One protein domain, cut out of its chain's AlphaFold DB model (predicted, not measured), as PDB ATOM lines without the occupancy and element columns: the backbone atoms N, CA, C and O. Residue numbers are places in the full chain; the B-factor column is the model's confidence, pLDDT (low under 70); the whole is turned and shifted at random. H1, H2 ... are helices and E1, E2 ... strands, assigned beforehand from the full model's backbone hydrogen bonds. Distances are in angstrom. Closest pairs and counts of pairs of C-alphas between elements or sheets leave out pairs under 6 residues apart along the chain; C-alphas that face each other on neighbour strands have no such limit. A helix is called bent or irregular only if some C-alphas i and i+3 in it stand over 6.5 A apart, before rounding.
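What this domain is: This is residues 48 to 176 of the 422 residues of an uncharacterized protein of Petrimonas mucosa (UniProt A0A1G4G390). A strongly twisted sheet of six strands, made of two three-stranded meanders side by side, has helix H5 packed over one face. Beyond its E1 and E2 side lie H1 and the short helices H2, H3 and H4, loosely grouped, and a long unnamed stretch, residues 61 to 95, of which 67 to 72 stick out. The printed part has 129 residues, with named elements in the order H1 H2 H3 H4 E1 E2 E3 H5 E4 E5 E6; the sheet's order is E1 E2 E3 E6 E5 E4, antiparallel throughout. The class is mixed, helices and strands, though under half of the residues are in named elements. The whole is compact, with a radius of gyration of the C-alphas of 16.0 A and spans of 47 by 37 by 25 A.

How they stand to each other: E1, residues 120 to 123, E2, 126 to 131, and E3, 134 to 139, form one meander, each strand the antiparallel neighbour of the one before; E4, 157 to 160, E5, 163 to 167, and E6, 170 to 173, form the other. E1 and E4 are the edge strands. Within hydrogen-bond range are N 128 and O 121 of E2 and E1, 2.8 A, N 127 and O 138 of E2 and E3, 2.8 A, N 173 and O 135 of E6 and E3, 2.8 A, N 164 and O 172 of E5 and E6, 2.8 A, and N 157 and O 165 of E4 and E5, 2.8 A. H5, residues 140 to 150, is on one face, making two layers, a helix layer and a sheet. Its height over the sheet is 7.5 A, over E3 and E6, and it runs slantwise to the strands, at 35 degrees to E3 on the local plane. H5 is irregular: C-alphas 141 and 144 are 7.7 A apart. H1, residues 51 to 60, only grazes the sheet with residues 51 to 54. H1 and H4, residues 109 to 112, only just touch, with 3 pairs of C-alphas within 8 A, the closest Leu 58 and Phe 111, 6.1 A. H3, residues 102 to 105, only grazes the sheet; its closest C-alphas with E2 are Leu 105 and Asn 131, 7.0 A. H2, residues 96 to 99, is close but not clearly touching H3, the C-alphas of Tyr 97 and Asp 103 being 6.5 A apart. Every O i to N i+4 pair of H1 is within hydrogen-bond range, and 5 of 7 in H5; H2, H3 and H4 are too short for such a pair.

Where its parts are: E3 measures 17.1 A, E2 16.5 A, H5 14.7 A, H1 14.2 A, E5 12.3 A, E6 10.4 A and E1 10.2 A. C-alpha 120 opens E1 at (102.618, 134.472, 149.500), C-alpha 51 opens H1 at (115.615, 138.596, 142.845), and C-alpha 173 ends E6 at (104.143, 148.478, 152.813).

The domain as a whole: The C-alphas farthest apart, Asp 91 and Val 159, are 47.1 A apart. The printed part has no cut. H1 to H2 is a long link of 35 residues. Mean pLDDT of the printed part is 83.2; residues 60 to 71, 84 and 86 to 93 are under 70.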
ATOM      1  N   TYR A  48     112.482 131.609 145.805       90.69
ATOM      2  CA  TYR A  48     113.498 132.065 144.863       90.69
ATOM      3  C   TYR A  48     114.748 132.486 145.623       90.69
ATOM      4  O   TYR A  48     114.700 133.366 146.475       90.69
ATOM      5  N   SER A  49     115.898 131.906 145.284       89.81
ATOM      6  CA  SER A  49     117.169 132.197 145.965       89.81
ATOM      7  C   SER A  49     117.709 133.608 145.715       89.81
ATOM      8  O   SER A  49     118.658 134.022 146.372       89.81
ATOM      9  N   SER A  50     117.164 134.319 144.727       87.50
ATOM     10  CA  SER A  50     117.561 135.677 144.366       87.50
ATOM     11  C   SER A  50     116.424 136.422 143.676       87.50
ATOM     12  O   SER A  50     115.521 135.806 143.103       87.50
ATOM     13  N   ARG A  51     116.505 137.758 143.665       84.31
ATOM     14  CA  ARG A  51     115.615 138.596 142.845       84.31
ATOM     15  C   ARG A  51     115.750 138.280 141.356       84.31
ATOM     16  O   ARG A  51     114.742 138.239 140.668       84.31
ATOM     17  N   ASP A  52     116.958 138.000 140.876       81.81
ATOM     18  CA  ASP A  52     117.192 137.658 139.468       81.81
ATOM     19  C   ASP A  52     116.510 136.336 139.091       81.81
ATOM     20  O   ASP A  52     115.910 136.233 138.025       81.81
ATOM     21  N   ALA A  53     116.525 135.346 139.990       84.31
ATOM     22  CA  ALA A  53     115.780 134.102 139.800       84.31
ATOM     23  C   ALA A  53     114.259 134.332 139.783       84.31
ATOM     24  O   ALA A  53     113.564 133.714 138.981       84.31
ATOM     25  N   PHE A  54     113.752 135.235 140.629       87.94
ATOM     26  CA  PHE A  54     112.347 135.647 140.594       87.94
ATOM     27  C   PHE A  54     111.986 136.322 139.260       87.94
ATOM     28  O   PHE A  54     111.007 135.927 138.629       87.94
ATOM     29  N   TYR A  55     112.788 137.286 138.789       83.00
ATOM     30  CA  TYR A  55     112.545 137.952 137.505       83.00
ATOM     31  C   TYR A  55     112.581 136.968 136.335       83.00
ATOM     32  O   TYR A  55     111.699 137.011 135.483       83.00
ATOM     33  N   ALA A  56     113.536 136.035 136.328       81.38
ATOM     34  CA  ALA A  56     113.610 135.003 135.300       81.38
ATOM     35  C   ALA A  56     112.344 134.129 135.261       81.38
ATOM     36  O   ALA A  56     111.860 133.824 134.175       81.38
ATOM     37  N   ALA A  57     111.788 133.762 136.421       84.31
ATOM     38  CA  ALA A  57     110.550 132.986 136.501       84.31
ATOM     39  C   ALA A  57     109.310 133.789 136.073       84.31
ATOM     40  O   ALA A  57     108.427 133.253 135.400       84.31
ATOM     41  N   LEU A  58     109.269 135.080 136.419       85.12
ATOM     42  CA  LEU A  58     108.220 135.999 135.976       85.12
ATOM     43  C   LEU A  58     108.223 136.162 134.446       85.12
ATOM     44  O   LEU A  58     107.161 136.202 133.831       85.12
ATOM     45  N   GLU A  59     109.406 136.222 133.827       76.56
ATOM     46  CA  GLU A  59     109.567 136.362 132.375       76.56
ATOM     47  C   GLU A  59     109.325 135.059 131.603       76.56
ATOM     48  O   GLU A  59     108.738 135.084 130.518       76.56
ATOM     49  N   SER A  60     109.772 133.914 132.130       69.12
ATOM     50  CA  SER A  60     109.629 132.626 131.445       69.12
ATOM     51  C   SER A  60     108.203 132.083 131.486       69.12
ATOM     52  O   SER A  60     107.879 131.202 130.688       69.12
ATOM     53  N   GLY A  61     107.362 132.562 132.412       57.16
ATOM     54  CA  GLY A  61     106.012 132.034 132.641       57.16
ATOM     55  C   GLY A  61     106.003 130.549 133.030       57.16
ATOM     56  O   GLY A  61     104.979 129.883 132.884       57.16
ATOM     57  N   VAL A  62     107.152 130.023 133.470       53.59
ATOM     58  CA  VAL A  62     107.400 128.609 133.778       53.59
ATOM     59  C   VAL A  62     108.045 128.509 135.152       53.59
ATOM     60  O   VAL A  62     109.053 129.164 135.419       53.59
ATOM     61  N   GLU A  63     107.491 127.621 135.974       49.03
ATOM     62  CA  GLU A  63     108.042 127.135 137.237       49.03
ATOM     63  C   GLU A  63     109.470 126.610 137.026       49.03
ATOM     64  O   GLU A  63     109.696 125.493 136.557       49.03
ATOM     65  N   SER A  64     110.486 127.412 137.313       43.00
ATOM     66  CA  SER A  64     111.855 126.903 137.341       43.00
ATOM     67  C   SER A  64     112.644 127.530 138.469       43.00
ATOM     68  O   SER A  64     113.374 128.500 138.298       43.00
ATOM     69  N   THR A  65     112.567 126.874 139.623       39.88
ATOM     70  CA  THR A  65     113.614 126.899 140.641       39.88
ATOM     71  C   THR A  65     114.054 125.467 140.945       39.88
ATOM     72  O   THR A  65     113.275 124.516 140.925       39.88
ATOM     73  N   ARG A  66     115.368 125.277 141.121       37.94
ATOM     74  CA  ARG A  66     115.972 123.975 141.426       37.94
ATOM     75  C   ARG A  66     115.388 123.408 142.729       37.94
ATOM     76  O   ARG A  66     115.369 124.095 143.738       37.94
ATOM     77  N   SER A  67     115.066 122.114 142.666       38.72
ATOM     78  CA  SER A  67     114.548 121.213 143.707       38.72
ATOM     79  C   SER A  67     113.109 121.478 144.159       38.72
ATOM     80  O   SER A  67     112.818 122.492 144.773       38.72
ATOM     81  N   THR A  68     112.257 120.486 143.874       38.09
ATOM     82  CA  THR A  68     110.867 120.312 144.316       38.09
ATOM     83  C   THR A  68     109.867 121.364 143.828       38.09
ATOM     84  O   THR A  68     109.330 122.123 144.627       38.09
ATOM     85  N   THR A  69     109.429 121.256 142.570       42.69
ATOM     86  CA  THR A  69     107.979 121.100 142.405       42.69
ATOM     87  C   THR A  69     107.623 119.844 143.193       42.69
ATOM     88  O   THR A  69     107.801 118.709 142.748       42.69
ATOM     89  N   SER A  70     107.222 120.006 144.451       46.53
ATOM     90  CA  SER A  70     106.265 119.039 144.952       46.53
ATOM     91  C   SER A  70     105.087 119.133 143.986       46.53
ATOM     92  O   SER A  70     104.727 120.227 143.551       46.53
ATOM     93  N   ASN A  71     104.476 118.013 143.624       56.00
ATOM     94  CA  ASN A  71     103.205 117.995 142.895       56.00
ATOM     95  C   ASN A  71     102.054 118.613 143.741       56.00
ATOM     96  O   ASN A  71     100.946 118.091 143.742       56.00
ATOM     97  N   SER A  72     102.334 119.632 144.561       76.31
ATOM     98  CA  SER A  72     101.498 120.166 145.631       76.31
ATOM     99  C   SER A  72     101.526 121.693 145.740       76.31
ATOM    100  O   SER A  72     100.862 122.210 146.636       76.31
ATOM    101  N   PHE A  73     102.313 122.418 144.930       87.44
ATOM    102  CA  PHE A  73     102.123 123.866 144.850       87.44
ATOM    103  C   PHE A  73     100.770 124.129 144.192       87.44
ATOM    104  O   PHE A  73     100.441 123.503 143.187       87.44
ATOM    105  N   ILE A  74      99.993 125.012 144.805       89.88
ATOM    106  CA  ILE A  74      98.724 125.497 144.276       89.88
ATOM    107  C   ILE A  74      98.931 126.989 144.062       89.88
ATOM    108  O   ILE A  74      99.381 127.686 144.969       89.88
ATOM    109  N   SER A  75      98.636 127.456 142.863       92.38
ATOM    110  CA  SER A  75      98.704 128.850 142.459       92.38
ATOM    111  C   SER A  75      97.413 129.594 142.801       92.38
ATOM    112  O   SER A  75      96.338 128.997 142.870       92.38
ATOM    113  N   LEU A  76      97.465 130.928 142.903       91.69
ATOM    114  CA  LEU A  76      96.254 131.752 142.848       91.69
ATOM    115  C   LEU A  76      95.416 131.463 141.597       91.69
ATOM    116  O   LEU A  76      94.190 131.513 141.668       91.69
ATOM    117  N   LEU A  77      96.046 131.188 140.451       90.44
ATOM    118  CA  LEU A  77      95.302 130.950 139.211       90.44
ATOM    119  C   LEU A  77      94.705 129.541 139.107       90.44
ATOM    120  O   LEU A  77      93.934 129.305 138.177       90.44
ATOM    121  N   ASP A  78      95.023 128.636 140.033       89.75
ATOM    122  CA  ASP A  78      94.450 127.293 140.027       89.75
ATOM    123  C   ASP A  78      92.982 127.314 140.462       89.75
ATOM    124  O   ASP A  78      92.535 128.153 141.255       89.75
ATOM    125  N   GLU A  79      92.219 126.364 139.924       86.94
ATOM    126  CA  GLU A  79      90.807 126.198 140.241       86.94
ATOM    127  C   GLU A  79      90.584 125.814 141.703       86.94
ATOM    128  O   GLU A  79      91.264 124.950 142.264       86.94
ATOM    129  N   ILE A  80      89.544 126.393 142.303       84.75
ATOM    130  CA  ILE A  80      89.112 125.974 143.629       84.75
ATOM    131  C   ILE A  80      88.444 124.590 143.556       84.75
ATOM    132  O   ILE A  80      87.674 124.306 142.620       84.75
ATOM    133  N   PRO A  81      88.660 123.732 144.571       82.19
ATOM    134  CA  PRO A  81      87.924 122.486 144.722       82.19
ATOM    135  C   PRO A  81      86.413 122.711 144.656       82.19
ATOM    136  O   PRO A  81      85.897 123.692 145.190       82.19
ATOM    137  N   VAL A  82      85.684 121.751 144.078       75.44
ATOM    138  CA  VAL A  82      84.215 121.807 143.948       75.44
ATOM    139  C   VAL A  82      83.522 122.061 145.293       75.44
ATOM    140  O   VAL A  82      82.512 122.750 145.342       75.44
ATOM    141  N   SER A  83      84.094 121.586 146.404       71.94
ATOM    142  CA  SER A  83      83.575 121.816 147.758       71.94
ATOM    143  C   SER A  83      83.597 123.279 148.219       71.94
ATOM    144  O   SER A  83      82.875 123.619 149.151       71.94
ATOM    145  N   LEU A  84      84.438 124.124 147.615       69.19
ATOM    146  CA  LEU A  84      84.509 125.565 147.882       69.19
ATOM    147  C   LEU A  84      83.713 126.391 146.862       69.19
ATOM    148  O   LEU A  84      83.561 127.598 147.048       69.19
ATOM    149  N   ARG A  85      83.182 125.767 145.799       70.56
ATOM    150  CA  ARG A  85      82.302 126.441 144.841       70.56
ATOM    151  C   ARG A  85      80.966 126.698 145.538       70.56
ATOM    152  O   ARG A  85      80.285 125.770 145.972       70.56
ATOM    153  N   SER A  86      80.615 127.970 145.704       57.16
ATOM    154  CA  SER A  86      79.328 128.382 146.273       57.16
ATOM    155  C   SER A  86      78.182 127.684 145.530       57.16
ATOM    156  O   SER A  86      78.171 127.680 144.304       57.16
ATOM    157  N   ALA A  87      77.175 127.165 146.238       50.09
ATOM    158  CA  ALA A  87      76.008 126.496 145.636       50.09
ATOM    159  C   ALA A  87      75.113 127.422 144.773       50.09
ATOM    160  O   ALA A  87      74.077 127.001 144.263       50.09
ATOM    161  N   SER A  88      75.482 128.695 144.642       48.50
ATOM    162  CA  SER A  88      74.731 129.736 143.959       48.50
ATOM    163  C   SER A  88      75.561 130.340 142.823       48.50
ATOM    164  O   SER A  88      76.372 131.236 143.058       48.50
ATOM    165  N   ASN A  89      75.221 129.890 141.615       46.03
ATOM    166  CA  ASN A  89      75.504 130.443 140.286       46.03
ATOM    167  C   ASN A  89      76.695 129.836 139.530       46.03
ATOM    168  O   ASN A  89      77.846 130.158 139.795       46.03
ATOM    169  N   ASP A  90      76.289 129.052 138.526       48.16
ATOM    170  CA  ASP A  90      76.973 128.591 137.321       48.16
ATOM    171  C   ASP A  90      78.202 127.687 137.508       48.16
ATOM    172  O   ASP A  90      79.124 127.986 138.256       48.16
ATOM    173  N   ASP A  91      78.212 126.576 136.763       50.72
ATOM    174  CA  ASP A  91      79.313 125.614 136.583       50.72
ATOM    175  C   ASP A  91      80.589 126.250 135.968       50.72
ATOM    176  O   ASP A  91      81.372 125.576 135.301       50.72
ATOM    177  N   GLU A  92      80.807 127.557 136.139       60.38
ATOM    178  CA  GLU A  92      82.027 128.227 135.710       60.38
ATOM    179  C   GLU A  92      83.170 127.857 136.667       60.38
ATOM    180  O   GLU A  92      83.088 128.013 137.889       60.38
ATOM    181  N   GLU A  93      84.251 127.328 136.096       66.25
ATOM    182  CA  GLU A  93      85.527 127.119 136.775       66.25
ATOM    183  C   GLU A  93      85.970 128.449 137.418       66.25
ATOM    184  O   GLU A  93      86.188 129.438 136.720       66.25
ATOM    185  N   MET A  94      86.045 128.485 138.755       80.06
ATOM    186  CA  MET A  94      86.470 129.655 139.534       80.06
ATOM    187  C   MET A  94      87.838 129.384 140.153       80.06
ATOM    188  O   MET A  94      88.056 128.341 140.772       80.06
ATOM    189  N   SER A  95      88.752 130.339 140.015       87.38
ATOM    190  CA  SER A  95      90.099 130.269 140.601       87.38
ATOM    191  C   SER A  95      90.166 130.884 142.004       87.38
ATOM    192  O   SER A  95      89.313 131.697 142.380       87.38
ATOM    193  N   TYR A  96      91.208 130.558 142.781       88.56
ATOM    194  CA  TYR A  96      91.489 131.257 144.049       88.56
ATOM    195  C   TYR A  96      91.673 132.768 143.837       88.56
ATOM    196  O   TYR A  96      91.261 133.574 144.670       88.56
ATOM    197  N   TYR A  97      92.245 133.149 142.698       88.12
ATOM    198  CA  TYR A  97      92.458 134.521 142.259       88.12
ATOM    199  C   TYR A  97      91.154 135.315 142.185       88.12
ATOM    200  O   TYR A  97      91.077 136.431 142.698       88.12
ATOM    201  N   GLU A  98      90.112 134.729 141.595       84.88
ATOM    202  CA  GLU A  98      88.792 135.355 141.489       84.88
ATOM    203  C   GLU A  98      88.044 135.323 142.821       84.88
ATOM    204  O   GLU A  98      87.488 136.342 143.230       84.88
ATOM    205  N   LEU A  99      88.075 134.184 143.524       83.38
ATOM    206  CA  LEU A  99      87.390 134.015 144.807       83.38
ATOM    207  C   LEU A  99      87.888 135.017 145.859       83.38
ATOM    208  O   LEU A  99      87.089 135.627 146.574       83.38
ATOM    209  N   ASN A 100      89.206 135.208 145.934       84.06
ATOM    210  CA  ASN A 100      89.842 136.072 146.928       84.06
ATOM    211  C   ASN A 100      89.976 137.536 146.452       84.06
ATOM    212  O   ASN A 100      90.382 138.403 147.233       84.06
ATOM    213  N   GLY A 101      89.594 137.842 145.205       83.75
ATOM    214  CA  GLY A 101      89.627 139.195 144.637       83.75
ATOM    215  C   GLY A 101      91.042 139.728 144.399       83.75
ATOM    216  O   GLY A 101      91.316 140.897 144.670       83.75
ATOM    217  N   TYR A 102      91.956 138.871 143.934       88.00
ATOM    218  CA  TYR A 102      93.326 139.262 143.585       88.00
ATOM    219  C   TYR A 102      93.430 139.952 142.227       88.00
ATOM    220  O   TYR A 102      94.482 140.498 141.917       88.00
ATOM    221  N   ASP A 103      92.360 140.009 141.438       82.75
ATOM    222  CA  ASP A 103      92.353 140.709 140.154       82.75
ATOM    223  C   ASP A 103      92.620 142.210 140.267       82.75
ATOM    224  O   ASP A 103      93.204 142.819 139.367       82.75
ATOM    225  N   GLU A 104      92.250 142.803 141.398       80.94
ATOM    226  CA  GLU A 104      92.561 144.198 141.690       80.94
ATOM    227  C   GLU A 104      93.923 144.371 142.368       80.94
ATOM    228  O   GLU A 104      94.570 145.396 142.139       80.94
ATOM    229  N   LEU A 105      94.362 143.383 143.155       88.00
ATOM    230  CA  LEU A 105      95.586 143.435 143.963       88.00
ATOM    231  C   LEU A 105      96.838 143.040 143.176       88.00
ATOM    232  O   LEU A 105      97.909 143.589 143.420       88.00
ATOM    233  N   VAL A 106      96.714 142.088 142.249       91.00
ATOM    234  CA  VAL A 106      97.796 141.508 141.441       91.00
ATOM    235  C   VAL A 106      97.323 141.329 139.988       91.00
ATOM    236  O   VAL A 106      97.082 140.211 139.543       91.00
ATOM    237  N   PRO A 107      97.166 142.422 139.212       88.12
ATOM    238  CA  PRO A 107      96.588 142.366 137.865       88.12
ATOM    239  C   PRO A 107      97.454 141.597 136.858       88.12
ATOM    240  O   PRO A 107      96.945 141.069 135.865       88.12
ATOM    241  N   ASN A 108      98.769 141.563 137.087       88.62
ATOM    242  CA  ASN A 108      99.699 140.765 136.311       88.62
ATOM    243  C   ASN A 108      99.503 139.276 136.631       88.62
ATOM    244  O   ASN A 108     100.006 138.758 137.628       88.62
ATOM    245  N   LYS A 109      98.797 138.572 135.743       89.12
ATOM    246  CA  LYS A 109      98.530 137.137 135.893       89.12
ATOM    247  C   LYS A 109      99.797 136.285 135.910       89.12
ATOM    248  O   LYS A 109      99.783 135.236 136.540       89.12
ATOM    249  N   ASP A 110     100.877 136.712 135.260       88.75
ATOM    250  CA  ASP A 110     102.137 135.966 135.310       88.75
ATOM    251  C   ASP A 110     102.800 136.084 136.684       88.75
ATOM    252  O   ASP A 110     103.377 135.108 137.152       88.75
ATOM    253  N   PHE A 111     102.621 137.206 137.391       91.81
ATOM    254  CA  PHE A 111     103.001 137.293 138.800       91.81
ATOM    255  C   PHE A 111     102.025 136.537 139.709       91.81
ATOM    256  O   PHE A 111     102.468 135.782 140.573       91.81
ATOM    257  N   ALA A 112     100.713 136.663 139.482       92.50
ATOM    258  CA  ALA A 112      99.701 135.944 140.260       92.50
ATOM    259  C   ALA A 112      99.932 134.425 140.246       92.50
ATOM    260  O   ALA A 112      99.731 133.771 141.266       92.50
ATOM    261  N   LYS A 113     100.422 133.871 139.125       91.69
ATOM    262  CA  LYS A 113     100.788 132.449 139.019       91.69
ATOM    263  C   LYS A 113     101.814 132.004 140.058       91.69
ATOM    264  O   LYS A 113     101.781 130.851 140.474       91.69
ATOM    265  N   LEU A 114     102.716 132.898 140.456       92.94
ATOM    266  CA  LEU A 114     103.826 132.595 141.359       92.94
ATOM    267  C   LEU A 114     103.443 132.699 142.843       92.94
ATOM    268  O   LEU A 114     104.258 132.365 143.702       92.94
ATOM    269  N   LEU A 115     102.234 133.179 143.141       94.25
ATOM    270  CA  LEU A 115     101.713 133.313 144.495       94.25
ATOM    271  C   LEU A 115     100.849 132.102 144.847       94.25
ATOM    272  O   LEU A 115     100.067 131.626 144.020       94.25
ATOM    273  N   ASN A 116     100.952 131.636 146.091       93.94
ATOM    274  CA  ASN A 116      99.995 130.669 146.631       93.94
ATOM    275  C   ASN A 116      98.626 131.345 146.910       93.94
ATOM    276  O   ASN A 116      98.530 132.575 146.867       93.94
ATOM    277  N   PRO A 117      97.556 130.605 147.263       93.06
ATOM    278  CA  PRO A 117      96.241 131.188 147.542       93.06
ATOM    279  C   PRO A 117      96.189 132.214 148.684       93.06
ATOM    280  O   PRO A 117      95.244 133.006 148.751       93.06
ATOM    281  N   ASN A 118      97.203 132.229 149.554       93.06
ATOM    282  CA  ASN A 118      97.368 133.213 150.625       93.06
ATOM    283  C   ASN A 118      98.061 134.506 150.150       93.06
ATOM    284  O   ASN A 118      98.191 135.439 150.940       93.06
ATOM    285  N   GLY A 119      98.475 134.577 148.881       94.88
ATOM    286  CA  GLY A 119      99.187 135.720 148.310       94.88
ATOM    287  C   GLY A 119     100.670 135.748 148.671       94.88
ATOM    288  O   GLY A 119     101.245 136.833 148.766       94.88
ATOM    289  N   GLU A 120     101.276 134.584 148.923       96.06
ATOM    290  CA  GLU A 120     102.618 134.472 149.500       96.06
ATOM    291  C   GLU A 120     103.670 133.992 148.501       96.06
ATOM    292  O   GLU A 120     103.413 133.138 147.647       96.06
ATOM    293  N   ILE A 121     104.880 134.528 148.658       95.38
ATOM    294  CA  ILE A 121     106.091 134.169 147.916       95.38
ATOM    295  C   ILE A 121     107.327 134.471 148.763       95.38
ATOM    296  O   ILE A 121     107.344 135.427 149.538       95.38
ATOM    297  N   MET A 122     108.393 133.689 148.596       95.62
ATOM    298  CA  MET A 122     109.672 133.939 149.256       95.62
ATOM    299  C   MET A 122     110.748 134.279 148.230       95.62
ATOM    300  O   MET A 122     110.945 133.559 147.247       95.62
ATOM    301  N   VAL A 123     111.467 135.373 148.474       92.94
ATOM    302  CA  VAL A 123     112.594 135.815 147.646       92.94
ATOM    303  C   VAL A 123     113.777 136.117 148.560       92.94
ATOM    304  O   VAL A 123     113.667 136.926 149.481       92.94
ATOM    305  N   ASN A 124     114.924 135.491 148.289       92.06
ATOM    306  CA  ASN A 124     116.019 135.336 149.252       92.06
ATOM    307  C   ASN A 124     115.495 134.652 150.528       92.06
ATOM    308  O   ASN A 124     114.779 133.664 150.423       92.06
ATOM    309  N   ASP A 125     115.799 135.206 151.704       93.56
ATOM    310  CA  ASP A 125     115.324 134.739 153.010       93.56
ATOM    311  C   ASP A 125     114.109 135.531 153.534       93.56
ATOM    312  O   ASP A 125     113.772 135.464 154.714       93.56
ATOM    313  N   THR A 126     113.441 136.307 152.674       96.69
ATOM    314  CA  THR A 126     112.297 137.153 153.042       96.69
ATOM    315  C   THR A 126     111.006 136.610 152.444       96.69
ATOM    316  O   THR A 126     110.927 136.344 151.243       96.69
ATOM    317  N   ILE A 127     109.989 136.471 153.290       97.44
ATOM    318  CA  ILE A 127     108.623 136.116 152.913       97.44
ATOM    319  C   ILE A 127     107.860 137.403 152.620       97.44
ATOM    320  O   ILE A 127     107.968 138.373 153.369       97.44
ATOM    321  N   TYR A 128     107.090 137.401 151.537       97.19
ATOM    322  CA  TYR A 128     106.199 138.481 151.134       97.19
ATOM    323  C   TYR A 128     104.766 137.958 151.097       97.19
ATOM    324  O   TYR A 128     104.519 136.929 150.476       97.19
ATOM    325  N   LEU A 129     103.833 138.677 151.727       96.19
ATOM    326  CA  LEU A 129     102.396 138.376 151.714       96.19
ATOM    327  C   LEU A 129     101.632 139.587 151.186       96.19
ATOM    328  O   LEU A 129     101.727 140.682 151.742       96.19
ATOM    329  N   ILE A 130     100.859 139.393 150.120       95.31
ATOM    330  CA  ILE A 130     100.073 140.446 149.472       95.31
ATOM    331  C   ILE A 130      98.597 140.254 149.806       95.31
ATOM    332  O   ILE A 130      98.031 139.208 149.523       95.31
ATOM    333  N   ASN A 131      97.949 141.277 150.362       91.62
ATOM    334  CA  ASN A 131      96.503 141.276 150.584       91.62
ATOM    335  C   ASN A 131      95.935 142.705 150.516       91.62
ATOM    336  O   ASN A 131      96.657 143.667 150.293       91.62
ATOM    337  N   ARG A 132      94.641 142.889 150.783       88.44
ATOM    338  CA  ARG A 132      93.990 144.216 150.721       88.44
ATOM    339  C   ARG A 132      94.612 145.295 151.623       88.44
ATOM    340  O   ARG A 132      94.448 146.477 151.337       88.44
ATOM    341  N   ASN A 133      95.322 144.913 152.684       88.12
ATOM    342  CA  ASN A 133      95.974 145.837 153.613       88.12
ATOM    343  C   ASN A 133      97.356 146.306 153.122       88.12
ATOM    344  O   ASN A 133      97.909 147.218 153.740       88.12
ATOM    345  N   GLY A 134      97.907 145.703 152.062       90.19
ATOM    346  CA  GLY A 134      99.209 146.040 151.485       90.19
ATOM    347  C   GLY A 134     100.091 144.812 151.249       90.19
ATOM    348  O   GLY A 134      99.607 143.693 151.074       90.19
ATOM    349  N   THR A 135     101.407 145.027 151.250       94.62
ATOM    350  CA  THR A 135     102.399 143.949 151.171       94.62
ATOM    351  C   THR A 135     103.174 143.850 152.474       94.62
ATOM    352  O   THR A 135     103.959 144.737 152.809       94.62
ATOM    353  N   TYR A 136     102.959 142.760 153.202       96.56
ATOM    354  CA  TYR A 136     103.751 142.411 154.372       96.56
ATOM    355  C   TYR A 136     105.055 141.764 153.939       96.56
ATOM    356  O   TYR A 136     105.084 141.040 152.941       96.56
ATOM    357  N   TYR A 137     106.120 142.012 154.693       96.88
ATOM    358  CA  TYR A 137     107.388 141.338 154.488       96.88
ATOM    359  C   TYR A 137     108.175 141.172 155.784       96.88
ATOM    360  O   TYR A 137     108.191 142.058 156.641       96.88
ATOM    361  N   PHE A 138     108.805 140.009 155.920       97.56
ATOM    362  CA  PHE A 138     109.551 139.609 157.111       97.56
ATOM    363  C   PHE A 138     110.529 138.468 156.774       97.56
ATOM    364  O   PHE A 138     110.284 137.703 155.836       97.56
ATOM    365  N   PRO A 139     111.650 138.338 157.500       97.31
ATOM    366  CA  PRO A 139     112.543 137.189 157.375       97.31
ATOM    367  C   PRO A 139     111.835 135.870 157.710       97.31
ATOM    368  O   PRO A 139     110.966 135.839 158.582       97.31
ATOM    369  N   LYS A 140     112.212 134.764 157.064       95.50
ATOM    370  CA  LYS A 140     111.580 133.447 157.279       95.50
ATOM    371  C   LYS A 140     111.594 133.003 158.745       95.50
ATOM    372  O   LYS A 140     110.629 132.423 159.228       95.50
ATOM    373  N   GLU A 141     112.658 133.306 159.479       96.88
ATOM    374  CA  GLU A 141     112.785 133.009 160.908       96.88
ATOM    375  C   GLU A 141     111.758 133.740 161.793       96.88
ATOM    376  O   GLU A 141     111.552 133.349 162.940       96.88
ATOM    377  N   LYS A 142     111.099 134.778 161.266       97.00
ATOM    378  CA  LYS A 142     110.045 135.552 161.936       97.00
ATOM    379  C   LYS A 142     108.632 135.086 161.586       97.00
ATOM    380  O   LYS A 142     107.672 135.714 162.024       97.00
ATOM    381  N   GLU A 143     108.473 134.007 160.818       94.75
ATOM    382  CA  GLU A 143     107.159 133.583 160.325       94.75
ATOM    383  C   GLU A 143     106.153 133.320 161.452       94.75
ATOM    384  O   GLU A 143     105.053 133.863 161.414       94.75
ATOM    385  N   GLU A 144     106.522 132.563 162.488       94.38
ATOM    386  CA  GLU A 144     105.623 132.275 163.617       94.38
ATOM    387  C   GLU A 144     105.186 133.557 164.350       94.38
ATOM    388  O   GLU A 144     104.006 133.738 164.660       94.38
ATOM    389  N   GLU A 145     106.122 134.484 164.574       95.75
ATOM    390  CA  GLU A 145     105.843 135.794 165.169       95.75
ATOM    391  C   GLU A 145     104.870 136.594 164.291       95.75
ATOM    392  O   GLU A 145     103.863 137.106 164.788       95.75
ATOM    393  N   PHE A 146     105.106 136.625 162.975       95.06
ATOM    394  CA  PHE A 146     104.212 137.276 162.025       95.06
ATOM    395  C   PHE A 146     102.807 136.666 162.037       95.06
ATOM    396  O   PHE A 146     101.841 137.421 162.104       95.06
ATOM    397  N   ARG A 147     102.658 135.331 162.012       93.44
ATOM    398  CA  ARG A 147     101.331 134.680 162.031       93.44
ATOM    399  C   ARG A 147     100.522 135.083 163.264       93.44
ATOM    400  O   ARG A 147      99.327 135.350 163.139       93.44
ATOM    401  N   ASN A 148     101.174 135.191 164.424       92.44
ATOM    402  CA  ASN A 148     100.534 135.642 165.662       92.44
ATOM    403  C   ASN A 148     100.071 137.102 165.579       92.44
ATOM    404  O   ASN A 148      98.947 137.408 165.970       92.44
ATOM    405  N   ILE A 149     100.906 137.994 165.039       91.44
ATOM    406  CA  ILE A 149     100.551 139.407 164.846       91.44
ATOM    407  C   ILE A 149      99.426 139.554 163.813       91.44
ATOM    408  O   ILE A 149      98.470 140.301 164.021       91.44
ATOM    409  N   TYR A 150      99.529 138.828 162.701       88.38
ATOM    410  CA  TYR A 150      98.584 138.870 161.591       88.38
ATOM    411  C   TYR A 150      97.193 138.380 162.009       88.38
ATOM    412  O   TYR A 150      96.188 138.961 161.609       88.38
ATOM    413  N   ALA A 151      97.116 137.375 162.889       88.06
ATOM    414  CA  ALA A 151      95.855 136.909 163.468       88.06
ATOM    415  C   ALA A 151      95.133 137.973 164.322       88.06
ATOM    416  O   ALA A 151      93.927 137.856 164.536       88.06
ATOM    417  N   MET A 152      95.846 139.004 164.790       87.94
ATOM    418  CA  MET A 152      95.286 140.135 165.543       87.94
ATOM    419  C   MET A 152      94.851 141.307 164.646       87.94
ATOM    420  O   MET A 152      94.437 142.335 165.177       87.94
ATOM    421  N   ASP A 153      94.964 141.177 163.318       82.50
ATOM    422  CA  ASP A 153      94.652 142.223 162.325       82.50
ATOM    423  C   ASP A 153      95.388 143.558 162.586       82.50
ATOM    424  O   ASP A 153      94.877 144.656 162.361       82.50
ATOM    425  N   SER A 154      96.621 143.475 163.101       85.00
ATOM    426  CA  SER A 154      97.462 144.652 163.333       85.00
ATOM    427  C   SER A 154      97.931 145.265 162.011       85.00
ATOM    428  O   SER A 154      98.462 144.575 161.142       85.00
ATOM    429  N   ILE A 155      97.805 146.588 161.888       82.38
ATOM    430  CA  ILE A 155      98.243 147.359 160.711       82.38
ATOM    431  C   ILE A 155      99.598 148.069 160.903       82.38
ATOM    432  O   ILE A 155     100.094 148.707 159.970       82.38
ATOM    433  N   GLY A 156     100.211 147.932 162.084       90.00
ATOM    434  CA  GLY A 156     101.517 148.506 162.421       90.00
ATOM    435  C   GLY A 156     101.523 150.021 162.666       90.00
ATOM    436  O   GLY A 156     100.501 150.701 162.571       90.00
ATOM    437  N   THR A 157     102.707 150.545 162.988       93.25
ATOM    438  CA  THR A 157     102.985 151.978 163.185       93.25
ATOM    439  C   THR A 157     103.808 152.501 162.014       93.25
ATOM    440  O   THR A 157     104.779 151.865 161.622       93.25
ATOM    441  N   GLU A 158     103.444 153.650 161.448       91.94
ATOM    442  CA  GLU A 158     104.198 154.254 160.343       91.94
ATOM    443  C   GLU A 158     105.614 154.653 160.800       91.94
ATOM    444  O   GLU A 158     105.777 155.408 161.760       91.94
ATOM    445  N   VAL A 159     106.639 154.136 160.117       90.69
ATOM    446  CA  VAL A 159     108.068 154.396 160.402       90.69
ATOM    447  C   VAL A 159     108.768 155.144 159.272       90.69
ATOM    448  O   VAL A 159     109.788 155.803 159.469       90.69
ATOM    449  N   SER A 160     108.207 155.055 158.073       83.50
ATOM    450  CA  SER A 160     108.571 155.832 156.899       83.50
ATOM    451  C   SER A 160     107.318 155.955 156.048       83.50
ATOM    452  O   SER A 160     106.355 155.220 156.234       83.50
ATOM    453  N   GLU A 161     107.349 156.860 155.084       77.75
ATOM    454  CA  GLU A 161     106.276 157.004 154.116       77.75
ATOM    455  C   GLU A 161     105.840 155.662 153.511       77.75
ATOM    456  O   GLU A 161     106.655 154.931 152.936       77.75
ATOM    457  N   ASP A 162     104.546 155.375 153.669       82.12
ATOM    458  CA  ASP A 162     103.860 154.153 153.233       82.12
ATOM    459  C   ASP A 162     104.404 152.860 153.864       82.12
ATOM    460  O   ASP A 162     103.982 151.766 153.494       82.12
ATOM    461  N   LEU A 163     105.314 152.953 154.834       87.44
ATOM    462  CA  LEU A 163     105.953 151.823 155.490       87.44
ATOM    463  C   LEU A 163     105.590 151.782 156.972       87.44
ATOM    464  O   LEU A 163     105.910 152.687 157.744       87.44
ATOM    465  N   TYR A 164     104.987 150.671 157.372       92.81
ATOM    466  CA  TYR A 164     104.501 150.425 158.718       92.81
ATOM    467  C   TYR A 164     105.285 149.277 159.346       92.81
ATOM    468  O   TYR A 164     105.440 148.222 158.734       92.81
ATOM    469  N   GLU A 165     105.761 149.468 160.566       96.00
ATOM    470  CA  GLU A 165     106.405 148.437 161.375       96.00
ATOM    471  C   GLU A 165     105.375 147.789 162.302       96.00
ATOM    472  O   GLU A 165     104.625 148.473 163.002       96.00
ATOM    473  N   LEU A 166     105.312 146.460 162.277       95.88
ATOM    474  CA  LEU A 166     104.420 145.667 163.123       95.88
ATOM    475  C   LEU A 166     105.155 145.118 164.346       95.88
ATOM    476  O   LEU A 166     104.580 145.047 165.430       95.88
ATOM    477  N   ALA A 167     106.415 144.737 164.147       95.38
ATOM    478  CA  ALA A 167     107.370 144.306 165.158       95.38
ATOM    479  C   ALA A 167     108.784 144.398 164.565       95.38
ATOM    480  O   ALA A 167     108.948 144.739 163.392       95.38
ATOM    481  N   ASP A 168     109.799 144.067 165.362       95.38
ATOM    482  CA  ASP A 168     111.192 144.071 164.913       95.38
ATOM    483  C   ASP A 168     111.381 143.201 163.657       95.38
ATOM    484  O   ASP A 168     111.165 141.986 163.683       95.38
ATOM    485  N   ASN A 169     111.800 143.841 162.561       94.88
ATOM    486  CA  ASN A 169     111.977 143.242 161.234       94.88
ATOM    487  C   ASN A 169     110.702 142.666 160.583       94.88
ATOM    488  O   ASN A 169     110.791 141.858 159.657       94.88
ATOM    489  N   ILE A 170     109.517 143.094 161.027       97.06
ATOM    490  CA  ILE A 170     108.229 142.726 160.434       97.06
ATOM    491  C   ILE A 170     107.526 143.996 159.971       97.06
ATOM    492  O   ILE A 170     107.102 144.828 160.777       97.06
ATOM    493  N   TYR A 171     107.363 144.122 158.659       96.31
ATOM    494  CA  TYR A 171     106.879 145.345 158.039       96.31
ATOM    495  C   TYR A 171     105.672 145.105 157.142       96.31
ATOM    496  O   TYR A 171     105.446 144.008 156.633       96.31
ATOM    497  N   ARG A 172     104.929 146.179 156.895       94.56
ATOM    498  CA  ARG A 172     103.880 146.274 155.885       94.56
ATOM    499  C   ARG A 172     104.084 147.539 155.071       94.56
ATOM    500  O   ARG A 172     104.101 148.638 155.615       94.56
ATOM    501  N   PHE A 173     104.194 147.379 153.763       90.19
ATOM    502  CA  PHE A 173     104.143 148.478 152.813       90.19
ATOM    503  C   PHE A 173     102.692 148.710 152.367       90.19
ATOM    504  O   PHE A 173     101.998 147.750 152.024       90.19
ATOM    505  N   ASP A 174     102.218 149.956 152.360       87.88
ATOM    506  CA  ASP A 174     100.879 150.336 151.892       87.88
ATOM    507  C   ASP A 174     100.827 150.377 150.356       87.88
ATOM    508  O   ASP A 174     100.633 151.415 149.725       87.88
ATOM    509  N   THR A 175     101.017 149.206 149.746       84.56
ATOM    510  CA  THR A 175     101.051 148.974 148.291       84.56
ATOM    511  C   THR A 175      99.816 149.514 147.572       84.56
ATOM    512  O   THR A 175      99.881 149.893 146.406       84.56
ATOM    513  N   PHE A 176      98.689 149.551 148.282       81.69
ATOM    514  CA  PHE A 176      97.357 149.810 147.750       81.69
ATOM    515  C   PHE A 176      96.767 151.122 148.275       81.69
ATOM    516  O   PHE A 176      95.554 151.311 148.255       81.69
TER     517      PHE A 176